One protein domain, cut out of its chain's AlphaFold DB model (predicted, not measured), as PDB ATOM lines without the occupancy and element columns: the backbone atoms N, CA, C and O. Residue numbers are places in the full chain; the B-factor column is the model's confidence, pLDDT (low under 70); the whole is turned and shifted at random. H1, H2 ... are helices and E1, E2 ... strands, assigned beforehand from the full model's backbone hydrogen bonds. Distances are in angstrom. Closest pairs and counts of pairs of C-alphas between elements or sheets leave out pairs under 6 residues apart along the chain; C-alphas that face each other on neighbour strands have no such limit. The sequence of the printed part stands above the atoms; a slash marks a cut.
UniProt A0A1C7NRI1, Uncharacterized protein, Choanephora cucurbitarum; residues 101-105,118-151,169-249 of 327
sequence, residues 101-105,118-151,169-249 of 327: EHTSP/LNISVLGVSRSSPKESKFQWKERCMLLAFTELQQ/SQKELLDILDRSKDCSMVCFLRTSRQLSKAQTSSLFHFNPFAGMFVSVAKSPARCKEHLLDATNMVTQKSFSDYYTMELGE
ATOM      1  N   GLU A 101       5.433 -13.303  17.020       63.84
ATOM      2  CA  GLU A 101       5.540 -11.842  17.051       63.84
ATOM      3  C   GLU A 101       5.332 -11.305  15.632       63.84
ATOM      4  O   GLU A 101       6.206 -11.406  14.767       63.84
ATOM      5  N   HIS A 102       4.154 -10.732  15.388       53.00
ATOM      6  CA  HIS A 102       3.892  -9.958  14.180       53.00
ATOM      7  C   HIS A 102       4.556  -8.589  14.321       53.00
ATOM      8  O   HIS A 102       4.074  -7.720  15.045       53.00
ATOM      9  N   THR A 103       5.673  -8.387  13.624       49.28
ATOM     10  CA  THR A 103       6.264  -7.053  13.492       49.28
ATOM     11  C   THR A 103       5.622  -6.368  12.290       49.28
ATOM     12  O   THR A 103       5.591  -6.929  11.194       49.28
ATOM     13  N   SER A 104       5.064  -5.174  12.495       45.59
ATOM     14  CA  SER A 104       4.381  -4.406  11.450       45.59
ATOM     15  C   SER A 104       5.273  -4.203  10.212       45.59
ATOM     16  O   SER A 104       6.473  -3.965  10.362       45.59
ATOM     17  N   PRO A 105       4.711  -4.254   8.989       52.47
ATOM     18  CA  PRO A 105       5.482  -4.132   7.756       52.47
ATOM     19  C   PRO A 105       6.204  -2.782   7.678       52.47
ATOM     20  O   PRO A 105       5.588  -1.715   7.772       52.47
ATOM     21  N   LEU A 118       7.655  -3.717  -3.247       62.19
ATOM     22  CA  LEU A 118       7.791  -5.012  -2.602       62.19
ATOM     23  C   LEU A 118       7.442  -4.813  -1.131       62.19
ATOM     24  O   LEU A 118       8.141  -4.095  -0.416       62.19
ATOM     25  N   ASN A 119       6.346  -5.419  -0.684       65.44
ATOM     26  CA  ASN A 119       6.045  -5.460   0.736       65.44
ATOM     27  C   ASN A 119       6.760  -6.658   1.343       65.44
ATOM     28  O   ASN A 119       6.518  -7.798   0.948       65.44
ATOM     29  N   ILE A 120       7.662  -6.373   2.273       72.69
ATOM     30  CA  ILE A 120       8.438  -7.386   2.974       72.69
ATOM     31  C   ILE A 120       7.723  -7.645   4.291       72.69
ATOM     32  O   ILE A 120       7.727  -6.800   5.186       72.69
ATOM     33  N   SER A 121       7.101  -8.814   4.401       74.19
ATOM     34  CA  SER A 121       6.550  -9.275   5.672       74.19
ATOM     35  C   SER A 121       7.657  -9.982   6.447       74.19
ATOM     36  O   SER A 121       8.183 -10.990   5.973       74.19
ATOM     37  N   VAL A 122       8.014  -9.442   7.616       80.31
ATOM     38  CA  VAL A 122       8.961 -10.062   8.552       80.31
ATOM     39  C   VAL A 122       8.163 -10.750   9.651       80.31
ATOM     40  O   VAL A 122       7.493 -10.093  10.445       80.31
ATOM     41  N   LEU A 123       8.219 -12.079   9.689       82.50
ATOM     42  CA  LEU A 123       7.507 -12.896  10.672       82.50
ATOM     43  C   LEU A 123       8.515 -13.587  11.593       82.50
ATOM     44  O   LEU A 123       9.403 -14.304  11.127       82.50
ATOM     45  N   GLY A 124       8.376 -13.360  12.901       85.94
ATOM     46  CA  GLY A 124       9.170 -14.023  13.930       85.94
ATOM     47  C   GLY A 124       8.459 -15.273  14.441       85.94
ATOM     48  O   GLY A 124       7.382 -15.176  15.026       85.94
ATOM     49  N   VAL A 125       9.066 -16.447  14.255       86.25
ATOM     50  CA  VAL A 125       8.535 -17.723  14.756       86.25
ATOM     51  C   VAL A 125       9.494 -18.290  15.796       86.25
ATOM     52  O   VAL A 125      10.642 -18.601  15.488       86.25
ATOM     53  N   SER A 126       9.029 -18.443  17.035       88.75
ATOM     54  CA  SER A 126       9.807 -19.064  18.112       88.75
ATOM     55  C   SER A 126       9.264 -20.447  18.456       88.75
ATOM     56  O   SER A 126       8.056 -20.649  18.575       88.75
ATOM     57  N   ARG A 127      10.165 -21.414  18.638       87.50
ATOM     58  CA  ARG A 127       9.834 -22.794  19.008       87.50
ATOM     59  C   ARG A 127      10.768 -23.297  20.090       87.50
ATOM     60  O   ARG A 127      11.925 -22.887  20.192       87.50
ATOM     61  N   SER A 128      10.266 -24.207  20.906       87.56
ATOM     62  CA  SER A 128      11.075 -24.904  21.895       87.56
ATOM     63  C   SER A 128      10.617 -26.340  22.026       87.56
ATOM     64  O   SER A 128       9.423 -26.625  21.941       87.56
ATOM     65  N   SER A 129      11.566 -27.226  22.299       86.44
ATOM     66  CA  SER A 129      11.291 -28.613  22.648       86.44
ATOM     67  C   SER A 129      10.305 -28.725  23.822       86.44
ATOM     68  O   SER A 129      10.387 -27.912  24.755       86.44
ATOM     69  N   PRO A 130       9.466 -29.773  23.878       85.31
ATOM     70  CA  PRO A 130       8.661 -30.072  25.057       85.31
ATOM     71  C   PRO A 130       9.524 -30.161  26.325       85.31
ATOM     72  O   PRO A 130      10.620 -30.727  26.294       85.31
ATOM     73  N   LYS A 131       9.011 -29.647  27.455       82.00
ATOM     74  CA  LYS A 131       9.734 -29.613  28.747       82.00
ATOM     75  C   LYS A 131      10.201 -31.002  29.218       82.00
ATOM     76  O   LYS A 131      11.187 -31.090  29.941       82.00
ATOM     77  N   GLU A 132       9.516 -32.059  28.790       83.50
ATOM     78  CA  GLU A 132       9.786 -33.456  29.160       83.50
ATOM     79  C   GLU A 132      10.830 -34.146  28.269       83.50
ATOM     80  O   GLU A 132      11.277 -35.253  28.569       83.50
ATOM     81  N   SER A 133      11.243 -33.515  27.167       82.50
ATOM     82  CA  SER A 133      12.256 -34.096  26.290       82.50
ATOM     83  C   SER A 133      13.639 -34.065  26.955       82.50
ATOM     84  O   SER A 133      14.047 -33.064  27.546       82.50
ATOM     85  N   LYS A 134      14.395 -35.164  26.829       82.88
ATOM     86  CA  LYS A 134      15.798 -35.229  27.286       82.88
ATOM     87  C   LYS A 134      16.684 -34.200  26.575       82.88
ATOM     88  O   LYS A 134      17.686 -33.756  27.126       82.88
ATOM     89  N   PHE A 135      16.306 -33.826  25.356       83.00
ATOM     90  CA  PHE A 135      17.052 -32.919  24.499       83.00
ATOM     91  C   PHE A 135      16.308 -31.600  24.376       83.00
ATOM     92  O   PHE A 135      15.496 -31.406  23.472       83.00
ATOM     93  N   GLN A 136      16.598 -30.691  25.306       87.81
ATOM     94  CA  GLN A 136      16.032 -29.355  25.236       87.81
ATOM     95  C   GLN A 136      16.666 -28.567  24.088       87.81
ATOM     96  O   GLN A 136      17.892 -28.484  23.987       87.81
ATOM     97  N   TRP A 137      15.837 -27.963  23.245       89.94
ATOM     98  CA  TRP A 137      16.271 -27.082  22.168       89.94
ATOM     99  C   TRP A 137      15.345 -25.874  22.055       89.94
ATOM    100  O   TRP A 137      14.172 -25.926  22.431       89.94
ATOM    101  N   LYS A 138      15.896 -24.767  21.558       92.06
ATOM    102  CA  LYS A 138      15.152 -23.545  21.255       92.06
ATOM    103  C   LYS A 138      15.513 -23.080  19.858       92.06
ATOM    104  O   LYS A 138      16.689 -22.979  19.532       92.06
ATOM    105  N   GLU A 139      14.502 -22.774  19.069       93.25
ATOM    106  CA  GLU A 139      14.634 -22.294  17.706       93.25
ATOM    107  C   GLU A 139      13.943 -20.938  17.566       93.25
ATOM    108  O   GLU A 139      12.870 -20.703  18.128       93.25
ATOM    109  N   ARG A 140      14.578 -20.031  16.828       93.88
ATOM    110  CA  ARG A 140      14.018 -18.740  16.437       93.88
ATOM    111  C   ARG A 140      14.215 -18.542  14.948       93.88
ATOM    112  O   ARG A 140      15.350 -18.426  14.501       93.88
ATOM    113  N   CYS A 141      13.121 -18.474  14.214       93.88
ATOM    114  CA  CYS A 141      13.099 -18.245  12.782       93.88
ATOM    115  C   CYS A 141      12.662 -16.817  12.471       93.88
ATOM    116  O   CYS A 141      11.682 -16.322  13.028       93.88
ATOM    117  N   MET A 142      13.375 -16.186  11.547       94.12
ATOM    118  CA  MET A 142      12.954 -14.975  10.861       94.12
ATOM    119  C   MET A 142      12.561 -15.355   9.442       94.12
ATOM    120  O   MET A 142      13.368 -15.912   8.698       94.12
ATOM    121  N   LEU A 143      11.314 -15.072   9.090       92.12
ATOM    122  CA  LEU A 143      10.735 -15.368   7.791       92.12
ATOM    123  C   LEU A 143      10.527 -14.065   7.018       92.12
ATOM    124  O   LEU A 143       9.865 -13.154   7.506       92.12
ATOM    125  N   LEU A 144      11.078 -14.011   5.811       90.94
ATOM    126  CA  LEU A 144      10.914 -12.948   4.831       90.94
ATOM    127  C   LEU A 144      10.088 -13.513   3.677       90.94
ATOM    128  O   LEU A 144      10.578 -14.331   2.896       90.94
ATOM    129  N   ALA A 145       8.830 -13.095   3.585       86.50
ATOM    130  CA  ALA A 145       7.938 -13.491   2.503       86.50
ATOM    131  C   ALA A 145       7.525 -12.264   1.689       86.50
ATOM    132  O   ALA A 145       7.113 -11.241   2.249       86.50
ATOM    133  N   PHE A 146       7.620 -12.384   0.364       83.12
ATOM    134  CA  PHE A 146       7.168 -11.358  -0.568       83.12
ATOM    135  C   PHE A 146       5.771 -11.725  -1.065       83.12
ATOM    136  O   PHE A 146       5.591 -12.713  -1.782       83.12
ATOM    137  N   THR A 147       4.771 -10.931  -0.680       75.88
ATOM    138  CA  THR A 147       3.396 -11.083  -1.168       75.88
ATOM    139  C   THR A 147       3.043  -9.937  -2.114       75.88
ATOM    140  O   THR A 147       3.352  -8.770  -1.861       75.88
ATOM    141  N   GLU A 148       2.385 -10.251  -3.233       74.38
ATOM    142  CA  GLU A 148       1.840  -9.222  -4.121       74.38
ATOM    143  C   GLU A 148       0.629  -8.567  -3.440       74.38
ATOM    144  O   GLU A 148      -0.465  -9.123  -3.340       74.38
ATOM    145  N   LEU A 149       0.864  -7.356  -2.937       59.41
ATOM    146  CA  LEU A 149       0.010  -6.600  -2.018       59.41
ATOM    147  C   LEU A 149      -1.414  -6.308  -2.524       59.41
ATOM    148  O   LEU A 149      -2.274  -5.889  -1.746       59.41
ATOM    149  N   GLN A 150      -1.688  -6.494  -3.815       56.41
ATOM    150  CA  GLN A 150      -2.939  -6.030  -4.411       56.41
ATOM    151  C   GLN A 150      -4.171  -6.834  -3.974       56.41
ATOM    152  O   GLN A 150      -5.255  -6.260  -3.896       56.41
ATOM    153  N   GLN A 151      -4.028  -8.116  -3.626       58.09
ATOM    154  CA  GLN A 151      -5.182  -8.959  -3.285       58.09
ATOM    155  C   GLN A 151      -5.468  -9.024  -1.773       58.09
ATOM    156  O   GLN A 151      -6.611  -9.195  -1.353       58.09
ATOM    157  N   SER A 169      -3.467 -18.877  13.664       78.81
ATOM    158  CA  SER A 169      -2.196 -18.215  13.334       78.81
ATOM    159  C   SER A 169      -1.257 -19.109  12.513       78.81
ATOM    160  O   SER A 169      -0.572 -18.648  11.600       78.81
ATOM    161  N   GLN A 170      -1.246 -20.422  12.779       82.06
ATOM    162  CA  GLN A 170      -0.455 -21.370  11.985       82.06
ATOM    163  C   GLN A 170      -1.039 -21.554  10.576       82.06
ATOM    164  O   GLN A 170      -0.292 -21.690   9.606       82.06
ATOM    165  N   LYS A 171      -2.370 -21.548  10.455       86.31
ATOM    166  CA  LYS A 171      -3.063 -21.644   9.167       86.31
ATOM    167  C   LYS A 171      -2.842 -20.386   8.323       86.31
ATOM    168  O   LYS A 171      -2.604 -20.511   7.126       86.31
ATOM    169  N   GLU A 172      -2.860 -19.207   8.941       84.94
ATOM    170  CA  GLU A 172      -2.543 -17.937   8.283       84.94
ATOM    171  C   GLU A 172      -1.102 -17.924   7.760       84.94
ATOM    172  O   GLU A 172      -0.868 -17.595   6.599       84.94
ATOM    173  N   LEU A 173      -0.137 -18.370   8.573       85.69
ATOM    174  CA  LEU A 173       1.264 -18.475   8.160       85.69
ATOM    175  C   LEU A 173       1.430 -19.374   6.920       85.69
ATOM    176  O   LEU A 173       2.179 -19.041   6.002       85.69
ATOM    177  N   LEU A 174       0.721 -20.504   6.883       88.56
ATOM    178  CA  LEU A 174       0.746 -21.426   5.744       88.56
ATOM    179  C   LEU A 174       0.109 -20.813   4.490       88.56
ATOM    180  O   LEU A 174       0.654 -20.986   3.403       88.56
ATOM    181  N   ASP A 175      -0.989 -20.069   4.631       87.94
ATOM    182  CA  ASP A 175      -1.632 -19.365   3.513       87.94
ATOM    183  C   ASP A 175      -0.734 -18.244   2.958       87.94
ATOM    184  O   ASP A 175      -0.630 -18.078   1.743       87.94
ATOM    185  N   ILE A 176      -0.003 -17.523   3.819       85.88
ATOM    186  CA  ILE A 176       0.998 -16.533   3.387       85.88
ATOM    187  C   ILE A 176       2.099 -17.206   2.559       85.88
ATOM    188  O   ILE A 176       2.471 -16.689   1.505       85.88
ATOM    189  N   LEU A 177       2.603 -18.359   3.005       89.50
ATOM    190  CA  LEU A 177       3.649 -19.103   2.300       89.50
ATOM    191  C   LEU A 177       3.171 -19.644   0.953       89.50
ATOM    192  O   LEU A 177       3.891 -19.510  -0.034       89.50
ATOM    193  N   ASP A 178       1.958 -20.200   0.897       90.12
ATOM    194  CA  ASP A 178       1.380 -20.752  -0.334       90.12
ATOM    195  C   ASP A 178       1.094 -19.660  -1.383       90.12
ATOM    196  O   ASP A 178       1.110 -19.933  -2.583       90.12
ATOM    197  N   ARG A 179       0.875 -18.410  -0.949       88.06
ATOM    198  CA  ARG A 179       0.694 -17.246  -1.836       88.06
ATOM    199  C   ARG A 179       1.994 -16.532  -2.190       88.06
ATOM    200  O   ARG A 179       2.030 -15.797  -3.179       88.06
ATOM    201  N   SER A 180       3.037 -16.678  -1.376       88.31
ATOM    202  CA  SER A 180       4.325 -16.030  -1.619       88.31
ATOM    203  C   SER A 180       5.030 -16.666  -2.817       88.31
ATOM    204  O   SER A 180       5.142 -17.887  -2.909       88.31
ATOM    205  N   LYS A 181       5.515 -15.834  -3.747       89.44
ATOM    206  CA  LYS A 181       6.347 -16.314  -4.866       89.44
ATOM    207  C   LYS A 181       7.744 -16.684  -4.378       89.44
ATOM    208  O   LYS A 181       8.286 -17.706  -4.782       89.44
ATOM    209  N   ASP A 182       8.260 -15.880  -3.451       90.88
ATOM    210  CA  ASP A 182       9.579 -16.028  -2.860       90.88
ATOM    211  C   ASP A 182       9.479 -16.062  -1.334       90.88
ATOM    212  O   ASP A 182       8.762 -15.267  -0.713       90.88
ATOM    213  N   CYS A 183      10.245 -16.974  -0.738       93.31
ATOM    214  CA  CYS A 183      10.365 -17.120   0.701       93.31
ATOM    215  C   CYS A 183      11.833 -17.264   1.085       93.31
ATOM    216  O   CYS A 183      12.516 -18.152   0.589       93.31
ATOM    217  N   SER A 184      12.312 -16.423   1.993       95.50
ATOM    218  CA  SER A 184      13.626 -16.573   2.612       95.50
ATOM    219  C   SER A 184      13.462 -16.661   4.117       95.50
ATOM    220  O   SER A 184      12.926 -15.755   4.745       95.50
ATOM    221  N   MET A 185      13.923 -17.749   4.712       94.62
ATOM    222  CA  MET A 185      13.820 -17.987   6.141       94.62
ATOM    223  C   MET A 185      15.193 -18.284   6.718       94.62
ATOM    224  O   MET A 185      15.944 -19.076   6.153       94.62
ATOM    225  N   VAL A 186      15.497 -17.669   7.856       95.69
ATOM    226  CA  VAL A 186      16.721 -17.907   8.620       95.69
ATOM    227  C   VAL A 186      16.324 -18.315  10.027       95.69
ATOM    228  O   VAL A 186      15.688 -17.536  10.736       95.69
ATOM    229  N   CYS A 187      16.694 -19.522  10.438       95.12
ATOM    230  CA  CYS A 187      16.431 -20.038  11.771       95.12
ATOM    231  C   CYS A 187      17.722 -20.219  12.557       95.12
ATOM    232  O   CYS A 187      18.689 -20.813  12.090       95.12
ATOM    233  N   PHE A 188      17.701 -19.729  13.789       94.81
ATOM    234  CA  PHE A 188      18.738 -19.921  14.783       94.81
ATOM    235  C   PHE A 188      18.263 -20.981  15.760       94.81
ATOM    236  O   PHE A 188      17.325 -20.749  16.528       94.81
ATOM    237  N   LEU A 189      18.919 -22.133  15.749       93.19
ATOM    238  CA  LEU A 189      18.642 -23.222  16.667       93.19
ATOM    239  C   LEU A 189      19.762 -23.332  17.696       93.19
ATOM    240  O   LEU A 189      20.947 -23.303  17.380       93.19
ATOM    241  N   ARG A 190      19.376 -23.470  18.960       92.50
ATOM    242  CA  ARG A 190      20.279 -23.673  20.085       92.50
ATOM    243  C   ARG A 190      19.903 -24.954  20.805       92.50
ATOM    244  O   ARG A 190      18.808 -25.060  21.362       92.50
ATOM    245  N   THR A 191      20.832 -25.898  20.838       90.25
ATOM    246  CA  THR A 191      20.713 -27.104  21.664       90.25
ATOM    247  C   THR A 191      21.111 -26.808  23.114       90.25
ATOM    248  O   THR A 191      21.842 -25.858  23.415       90.25
ATOM    249  N   SER A 192      20.574 -27.579  24.059       84.94
ATOM    250  CA  SER A 192      20.886 -27.427  25.480       84.94
ATOM    251  C   SER A 192      22.349 -27.754  25.788       84.94
ATOM    252  O   SER A 192      22.930 -28.688  25.238       84.94
ATOM    253  N   ARG A 193      22.917 -27.039  26.771       72.69
ATOM    254  CA  ARG A 193      24.310 -27.189  27.239       72.69
ATOM    255  C   ARG A 193      24.671 -28.604  27.707       72.69
ATOM    256  O   ARG A 193      25.847 -28.909  27.872       72.69
ATOM    257  N   GLN A 194      23.686 -29.452  28.001       70.94
ATOM    258  CA  GLN A 194      23.958 -30.835  28.398       70.94
ATOM    259  C   GLN A 194      24.471 -31.679  27.225       70.94
ATOM    260  O   GLN A 194      25.352 -32.506  27.431       70.94
ATOM    261  N   LEU A 195      23.980 -31.422  26.009       62.81
ATOM    262  CA  LEU A 195      24.461 -32.072  24.787       62.81
ATOM    263  C   LEU A 195      25.860 -31.577  24.407       62.81
ATOM    264  O   LEU A 195      26.738 -32.385  24.124       62.81
ATOM    265  N   SER A 196      26.102 -30.264  24.490       61.78
ATOM    266  CA  SER A 196      27.389 -29.679  24.093       61.78
ATOM    267  C   SER A 196      28.558 -30.145  24.974       61.78
ATOM    268  O   SER A 196      29.677 -30.303  24.494       61.78
ATOM    269  N   LYS A 197      28.304 -30.430  26.261       66.94
ATOM    270  CA  LYS A 197      29.328 -30.940  27.192       66.94
ATOM    271  C   LYS A 197      29.872 -32.318  26.819       66.94
ATOM    272  O   LYS A 197      31.004 -32.615  27.179       66.94
ATOM    273  N   ALA A 198      29.090 -33.152  26.133       63.56
ATOM    274  CA  ALA A 198      29.547 -34.478  25.720       63.56
ATOM    275  C   ALA A 198      30.580 -34.409  24.582       63.56
ATOM    276  O   ALA A 198      31.381 -35.326  24.429       63.56
ATOM    277  N   GLN A 199      30.575 -33.321  23.808       62.25
ATOM    278  CA  GLN A 199      31.388 -33.170  22.602       62.25
ATOM    279  C   GLN A 199      32.697 -32.406  22.873       62.25
ATOM    280  O   GLN A 199      33.705 -32.653  22.221       62.25
ATOM    281  N   THR A 200      32.729 -31.530  23.886       61.06
ATOM    282  CA  THR A 200      33.925 -30.762  24.269       61.06
ATOM    283  C   THR A 200      34.645 -31.403  25.460       61.06
ATOM    284  O   THR A 200      34.615 -30.886  26.576       61.06
ATOM    285  N   SER A 201      35.292 -32.549  25.253       58.75
ATOM    286  CA  SER A 201      36.082 -33.224  26.297       58.75
ATOM    287  C   SER A 201      37.429 -32.545  26.600       58.75
ATOM    288  O   SER A 201      38.116 -32.948  27.538       58.75
ATOM    289  N   SER A 202      37.818 -31.501  25.857       63.12
ATOM    290  CA  SER A 202      39.054 -30.757  26.123       63.12
ATOM    291  C   SER A 202      38.809 -29.588  27.087       63.12
ATOM    292  O   SER A 202      37.992 -28.705  26.827       63.12
ATOM    293  N   LEU A 203      39.551 -29.569  28.197       61.06
ATOM    294  CA  LEU A 203      39.476 -28.565  29.271       61.06
ATOM    295  C   LEU A 203      39.772 -27.118  28.828       61.06
ATOM    296  O   LEU A 203      39.559 -26.197  29.613       61.06
ATOM    297  N   PHE A 204      40.247 -26.902  27.598       61.69
ATOM    298  CA  PHE A 204      40.761 -25.607  27.144       61.69
ATOM    299  C   PHE A 204      40.065 -25.025  25.906       61.69
ATOM    300  O   PHE A 204      40.379 -23.901  25.528       61.69
ATOM    301  N   HIS A 205      39.105 -25.724  25.289       68.44
ATOM    302  CA  HIS A 205      38.324 -25.181  24.168       68.44
ATOM    303  C   HIS A 205      36.876 -24.918  24.587       68.44
ATOM    304  O   HIS A 205      35.967 -25.703  24.314       68.44
ATOM    305  N   PHE A 206      36.652 -23.786  25.256       73.06
ATOM    306  CA  PHE A 206      35.303 -23.255  25.418       73.06
ATOM    307  C   PHE A 206      34.877 -22.579  24.110       73.06
ATOM    308  O   PHE A 206      35.293 -21.459  23.822       73.06
ATOM    309  N   ASN A 207      34.044 -23.256  23.320       79.94
ATOM    310  CA  ASN A 207      33.406 -22.660  22.151       79.94
ATOM    311  C   ASN A 207      31.985 -22.193  22.524       79.94
ATOM    312  O   ASN A 207      31.110 -23.040  22.732       79.94
ATOM    313  N   PRO A 208      31.719 -20.874  22.615       80.69
ATOM    314  CA  PRO A 208      30.401 -20.363  22.996       80.69
ATOM    315  C   PRO A 208      29.302 -20.689  21.972       80.69
ATOM    316  O   PRO A 208      28.121 -20.624  22.320       80.69
ATOM    317  N   PHE A 209      29.683 -21.063  20.748       87.56
ATOM    318  CA  PHE A 209      28.784 -21.399  19.647       87.56
ATOM    319  C   PHE A 209      28.566 -22.908  19.473       87.56
ATOM    320  O   PHE A 209      27.822 -23.315  18.583       87.56
ATOM    321  N   ALA A 210      29.171 -23.751  20.317       87.38
ATOM    322  CA  ALA A 210      28.954 -25.195  20.268       87.38
ATOM    323  C   ALA A 210      27.465 -25.540  20.446       87.38
ATOM    324  O   ALA A 210      26.813 -25.069  21.386       87.38
ATOM    325  N   GLY A 211      26.925 -26.361  19.539       88.88
ATOM    326  CA  GLY A 211      25.508 -26.718  19.537       88.88
ATOM    327  C   GLY A 211      24.562 -25.588  19.107       88.88
ATOM    328  O   GLY A 211      23.354 -25.683  19.368       88.88
ATOM    329  N   MET A 212      25.087 -24.517  18.498       92.25
ATOM    330  CA  MET A 212      24.304 -23.515  17.775       92.25
ATOM    331  C   MET A 212      24.307 -23.822  16.280       92.25
ATOM    332  O   MET A 212      25.361 -23.980  15.668       92.25
ATOM    333  N   PHE A 213      23.120 -23.835  15.691       93.19
ATOM    334  CA  PHE A 213      22.900 -24.111  14.282       93.19
ATOM    335  C   PHE A 213      22.200 -22.924  13.636       93.19
ATOM    336  O   PHE A 213      21.318 -22.302  14.236       93.19
ATOM    337  N   VAL A 214      22.578 -22.634  12.399       94.50
ATOM    338  CA  VAL A 214      21.859 -21.711  11.525       94.50
ATOM    339  C   VAL A 214      21.341 -22.517  10.353       94.50
ATOM    340  O   VAL A 214      22.129 -23.128   9.631       94.50
ATOM    341  N   SER A 215      20.026 -22.534  10.167       94.75
ATOM    342  CA  SER A 215      19.412 -23.073   8.960       94.75
ATOM    343  C   SER A 215      18.831 -21.953   8.117       94.75
ATOM    344  O   SER A 215      18.273 -20.980   8.625       94.75
ATOM    345  N   VAL A 216      18.997 -22.078   6.805       95.38
ATOM    346  CA  VAL A 216      18.509 -21.103   5.837       95.38
ATOM    347  C   VAL A 216      17.736 -21.832   4.755       95.38
ATOM    348  O   VAL A 216      18.275 -22.724   4.103       95.38
ATOM    349  N   ALA A 217      16.489 -21.421   4.551       95.69
ATOM    350  CA  ALA A 217      15.611 -21.906   3.493       95.69
ATOM    351  C   ALA A 217      15.308 -20.761   2.520       95.69
ATOM    352  O   ALA A 217      14.958 -19.667   2.955       95.69
ATOM    353  N   LYS A 218      15.442 -21.000   1.213       95.75
ATOM    354  CA  LYS A 218      15.281 -19.967   0.168       95.75
ATOM    355  C   LYS A 218      14.067 -20.157  -0.739       95.75
ATOM    356  O   LYS A 218      13.863 -19.357  -1.648       95.75
ATOM    357  N   SER A 219      13.288 -21.219  -0.544       94.94
ATOM    358  CA  SER A 219      12.096 -21.485  -1.350       94.94
ATOM    359  C   SER A 219      10.856 -21.656  -0.468       94.94
ATOM    360  O   SER A 219      10.970 -22.167   0.653       94.94
ATOM    361  N   PRO A 220       9.653 -21.285  -0.955       94.00
ATOM    362  CA  PRO A 220       8.410 -21.454  -0.198       94.00
ATOM    363  C   PRO A 220       8.173 -22.900   0.244       94.00
ATOM    364  O   PRO A 220       7.779 -23.144   1.383       94.00
ATOM    365  N   ALA A 221       8.506 -23.868  -0.618       94.25
ATOM    366  CA  ALA A 221       8.406 -25.290  -0.305       94.25
ATOM    367  C   ALA A 221       9.283 -25.676   0.899       94.25
ATOM    368  O   ALA A 221       8.809 -26.373   1.794       94.25
ATOM    369  N   ARG A 222      10.526 -25.177   0.965       94.25
ATOM    370  CA  ARG A 222      11.446 -25.460   2.080       94.25
ATOM    371  C   ARG A 222      11.090 -24.711   3.349       94.25
ATOM    372  O   ARG A 222      11.176 -25.293   4.425       94.25
ATOM    373  N   CYS A 223      10.647 -23.459   3.239       94.06
ATOM    374  CA  CYS A 223      10.107 -22.722   4.377       94.06
ATOM    375  C   CYS A 223       8.939 -23.489   5.011       94.06
ATOM    376  O   CYS A 223       8.920 -23.715   6.221       94.06
ATOM    377  N   LYS A 224       7.994 -23.949   4.180       93.38
ATOM    378  CA  LYS A 224       6.836 -24.738   4.608       93.38
ATOM    379  C   LYS A 224       7.252 -26.074   5.215       93.38
ATOM    380  O   LYS A 224       6.770 -26.420   6.288       93.38
ATOM    381  N   GLU A 225       8.161 -26.799   4.567       92.44
ATOM    382  CA  GLU A 225       8.696 -28.065   5.076       92.44
ATOM    383  C   GLU A 225       9.315 -27.883   6.463       92.44
ATOM    384  O   GLU A 225       8.946 -28.593   7.390       92.44
ATOM    385  N   HIS A 226      10.190 -26.895   6.636       91.75
ATOM    386  CA  HIS A 226      10.850 -26.623   7.914       91.75
ATOM    387  C   HIS A 226       9.860 -26.209   9.009       91.75
ATOM    388  O   HIS A 226       9.965 -26.625  10.161       91.75
ATOM    389  N   LEU A 227       8.843 -25.420   8.653       90.31
ATOM    390  CA  LEU A 227       7.806 -25.025   9.598       90.31
ATOM    391  C   LEU A 227       6.887 -26.194   9.979       90.31
ATOM    392  O   LEU A 227       6.415 -26.226  11.115       90.31
ATOM    393  N   LEU A 228       6.633 -27.153   9.095       89.25
ATOM    394  CA  LEU A 228       5.773 -28.304   9.392       89.25
ATOM    395  C   LEU A 228       6.526 -29.457  10.068       89.25
ATOM    396  O   LEU A 228       5.966 -30.121  10.936       89.25
ATOM    397  N   ASP A 229       7.797 -29.664   9.731       85.75
ATOM    398  CA  ASP A 229       8.635 -30.775  10.202       85.75
ATOM    399  C   ASP A 229       9.274 -30.501  11.579       85.75
ATOM    400  O   ASP A 229      10.395 -30.910  11.870       85.75
ATOM    401  N   ALA A 230       8.548 -29.808  12.464       69.62
ATOM    402  CA  ALA A 230       9.029 -29.384  13.784       69.62
ATOM    403  C   ALA A 230       9.437 -30.552  14.707       69.62
ATOM    404  O   ALA A 230      10.091 -30.351  15.731       69.62
ATOM    405  N   THR A 231       9.006 -31.768  14.380       69.06
ATOM    406  CA  THR A 231       9.255 -32.983  15.160       69.06
ATOM    407  C   THR A 231      10.624 -33.600  14.915       69.06
ATOM    408  O   THR A 231      11.168 -34.223  15.826       69.06
ATOM    409  N   ASN A 232      11.197 -33.429  13.725       71.31
ATOM    410  CA  ASN A 232      12.495 -34.004  13.409       71.31
ATOM    411  C   ASN A 232      13.564 -32.942  13.660       71.31
ATOM    412  O   ASN A 232      13.687 -31.988  12.896       71.31
ATOM    413  N   MET A 233      14.309 -33.103  14.765       67.06
ATOM    414  CA  MET A 233      15.498 -32.297  15.085       67.06
ATOM    415  C   MET A 233      16.280 -32.048  13.800       67.06
ATOM    416  O   MET A 233      16.583 -33.034  13.132       67.06
ATOM    417  N   VAL A 234      16.541 -30.770  13.480       66.88
ATOM    418  CA  VAL A 234      17.115 -30.280  12.216       66.88
ATOM    419  C   VAL A 234      18.142 -31.268  11.681       66.88
ATOM    420  O   VAL A 234      19.309 -31.274  12.066       66.88
ATOM    421  N   THR A 235      17.663 -32.169  10.830       70.00
ATOM    422  CA  THR A 235      18.523 -33.118  10.151       70.00
ATOM    423  C   THR A 235      19.245 -32.312   9.093       70.00
ATOM    424  O   THR A 235      18.666 -31.409   8.483       70.00
ATOM    425  N   GLN A 236      20.534 -32.575   8.925       75.12
ATOM    426  CA  GLN A 236      21.341 -31.906   7.921       75.12
ATOM    427  C   GLN A 236      20.791 -32.305   6.544       75.12
ATOM    428  O   GLN A 236      21.100 -33.362   6.000       75.12
ATOM    429  N   LYS A 237      19.864 -31.499   6.027       80.94
ATOM    430  CA  LYS A 237      19.221 -31.705   4.734       80.94
ATOM    431  C   LYS A 237      20.114 -31.056   3.681       80.94
ATOM    432  O   LYS A 237      20.382 -29.860   3.753       80.94
ATOM    433  N   SER A 238      20.598 -31.841   2.726       80.38
ATOM    434  CA  SER A 238      21.442 -31.370   1.629       80.38
ATOM    435  C   SER A 238      20.580 -31.001   0.421       80.38
ATOM    436  O   SER A 238      20.410 -31.782  -0.513       80.38
ATOM    437  N   PHE A 239      20.018 -29.794   0.428       88.94
ATOM    438  CA  PHE A 239      19.364 -29.237  -0.756       88.94
ATOM    439  C   PHE A 239      20.078 -27.960  -1.199       88.94
ATOM    440  O   PHE A 239      20.718 -27.277  -0.408       88.94
ATOM    441  N   SER A 240      19.982 -27.601  -2.479       93.06
ATOM    442  CA  SER A 240      20.590 -26.358  -2.977       93.06
ATOM    443  C   SER A 240      19.912 -25.102  -2.414       93.06
ATOM    444  O   SER A 240      20.517 -24.036  -2.345       93.06
ATOM    445  N   ASP A 241      18.641 -25.224  -2.027       93.75
ATOM    446  CA  ASP A 241      17.787 -24.160  -1.501       93.75
ATOM    447  C   ASP A 241      17.554 -24.257   0.015       93.75
ATOM    448  O   ASP A 241      16.807 -23.450   0.576       93.75
ATOM    449  N   TYR A 242      18.205 -25.217   0.677       93.81
ATOM    450  CA  TYR A 242      18.177 -25.390   2.121       93.81
ATOM    451  C   TYR A 242      19.548 -25.839   2.610       93.81
ATOM    452  O   TYR A 242      20.013 -26.916   2.247       93.81
ATOM    453  N   TYR A 243      20.169 -25.053   3.480       93.62
ATOM    454  CA  TYR A 243      21.394 -25.475   4.145       93.62
ATOM    455  C   TYR A 243      21.283 -25.278   5.648       93.62
ATOM    456  O   TYR A 243      20.548 -24.424   6.142       93.62
ATOM    457  N   THR A 244      22.003 -26.114   6.386       93.12
ATOM    458  CA  THR A 244      22.167 -26.002   7.833       93.12
ATOM    459  C   THR A 244      23.647 -26.047   8.138       93.12
ATOM    460  O   THR A 244      24.359 -26.912   7.633       93.12
ATOM    461  N   MET A 245      24.088 -25.110   8.961       92.44
ATOM    462  CA  MET A 245      25.475 -24.937   9.351       92.44
ATOM    463  C   MET A 245      25.564 -24.942  10.874       92.44
ATOM    464  O   MET A 245      24.792 -24.244  11.540       92.44
ATOM    465  N   GLU A 246      26.493 -25.718  11.429       91.88
ATOM    466  CA  GLU A 246      26.836 -25.629  12.846       91.88
ATOM    467  C   GLU A 246      27.846 -24.496  13.043       91.88
ATOM    468  O   GLU A 246      28.988 -24.568  12.592       91.88
ATOM    469  N   LEU A 247      27.431 -23.435  13.739       91.06
ATOM    470  CA  LEU A 247      28.290 -22.275  13.997       91.06
ATOM    471  C   LEU A 247      29.511 -22.654  14.831       91.06
ATOM    472  O   LEU A 247      30.570 -22.056  14.675       91.06
ATOM    473  N   GLY A 248      29.360 -23.632  15.726       87.62
ATOM    474  CA  GLY A 248      30.451 -24.128  16.548       87.62
ATOM    475  C   GLY A 248      31.605 -24.664  15.704       87.62
ATOM    476  O   GLY A 248      32.746 -24.263  15.924       87.62
ATOM    477  N   GLU A 249      31.320 -25.520  14.727       86.31
ATOM    478  CA  GLU A 249      32.349 -26.142  13.887       86.31
ATOM    479  C   GLU A 249      33.039 -25.108  12.989       86.31
ATOM    480  O   GLU A 249      34.268 -25.005  13.001       86.31
TER     481      GLU A 249
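Overview. This is residues 101 to 105, 118 to 151 and 169 to 249 of the 327 residues of an uncharacterized protein of Choanephora cucurbitarum (UniProt A0A1C7NRI1). Picture an elongated, twisted slab: one sheet of five strands, E1 to E5, with helices H1 and H3 over one face and no named helix over the other. At one end H2 and the loop of residues 200 to 211 draw out the long axis. The printed part has 120 residues, mixed helices and strands, with three named helices and five named strands in the order E1 E2 H1 E3 H2 E4 H3 E5; the sheet runs E1 E2 E3 E4 E5, antiparallel. It is only just compact, close to loose, with a radius of gyration of the C-alphas of 16.2 A and spans of 59 by 31 by 25 A.

Along the chain. Find C-alpha 119 at (6.045, -5.460, 0.736); there E1, residues 119 to 128, begins its 29.2 A. Next come E2, residues 137 to 147, 31.1 A; H1, 169 to 179, 15.5 A; E3, 182 to 191, 29.1 A; H2, 193 to 199, 10.4 A; E4, 212 to 217, 16.8 A; H3, 220 to 228, 12.1 A; and E5, 242 to 246, 13.8 A, ending at (26.836, -25.629, 12.846).

Arrangement. Look first at the hairpin E1 and E2, with N 123 and O 143 2.9 A apart. Then check N 140 and O 188, 2.9 A, for E2 and E3; N 187 and O 215, 2.8 A, for E3 and E4; N 214 and O 245, 2.9 A, for E4 and E5. H1 and H3 are on the same face, two layers, helices over a sheet, at heights of 10.0 A and 8.3 A. They touch at Leu 177 and Pro 220, closest C-alphas 5.9 A apart, at a shallow tilt of 18 degrees, opposite ways. H2 is not on the sheet. Every O i to N i+4 pair is within hydrogen-bond range in H1 and H3; H2 has 1 of 3, and 2 of 4 O i to N i+3.

Size, cuts and confidence. C-alphas 150 and 203 are farthest apart, 58.7 A. Residues 106 to 117 and 152 to 168 are not printed, leaving C-alpha gaps of 10.6 A and 19.3 A. The links H2 to E4 and H3 to E5 are long. Among the residues under pLDDT 70 are 101 to 105 and 195 to 205.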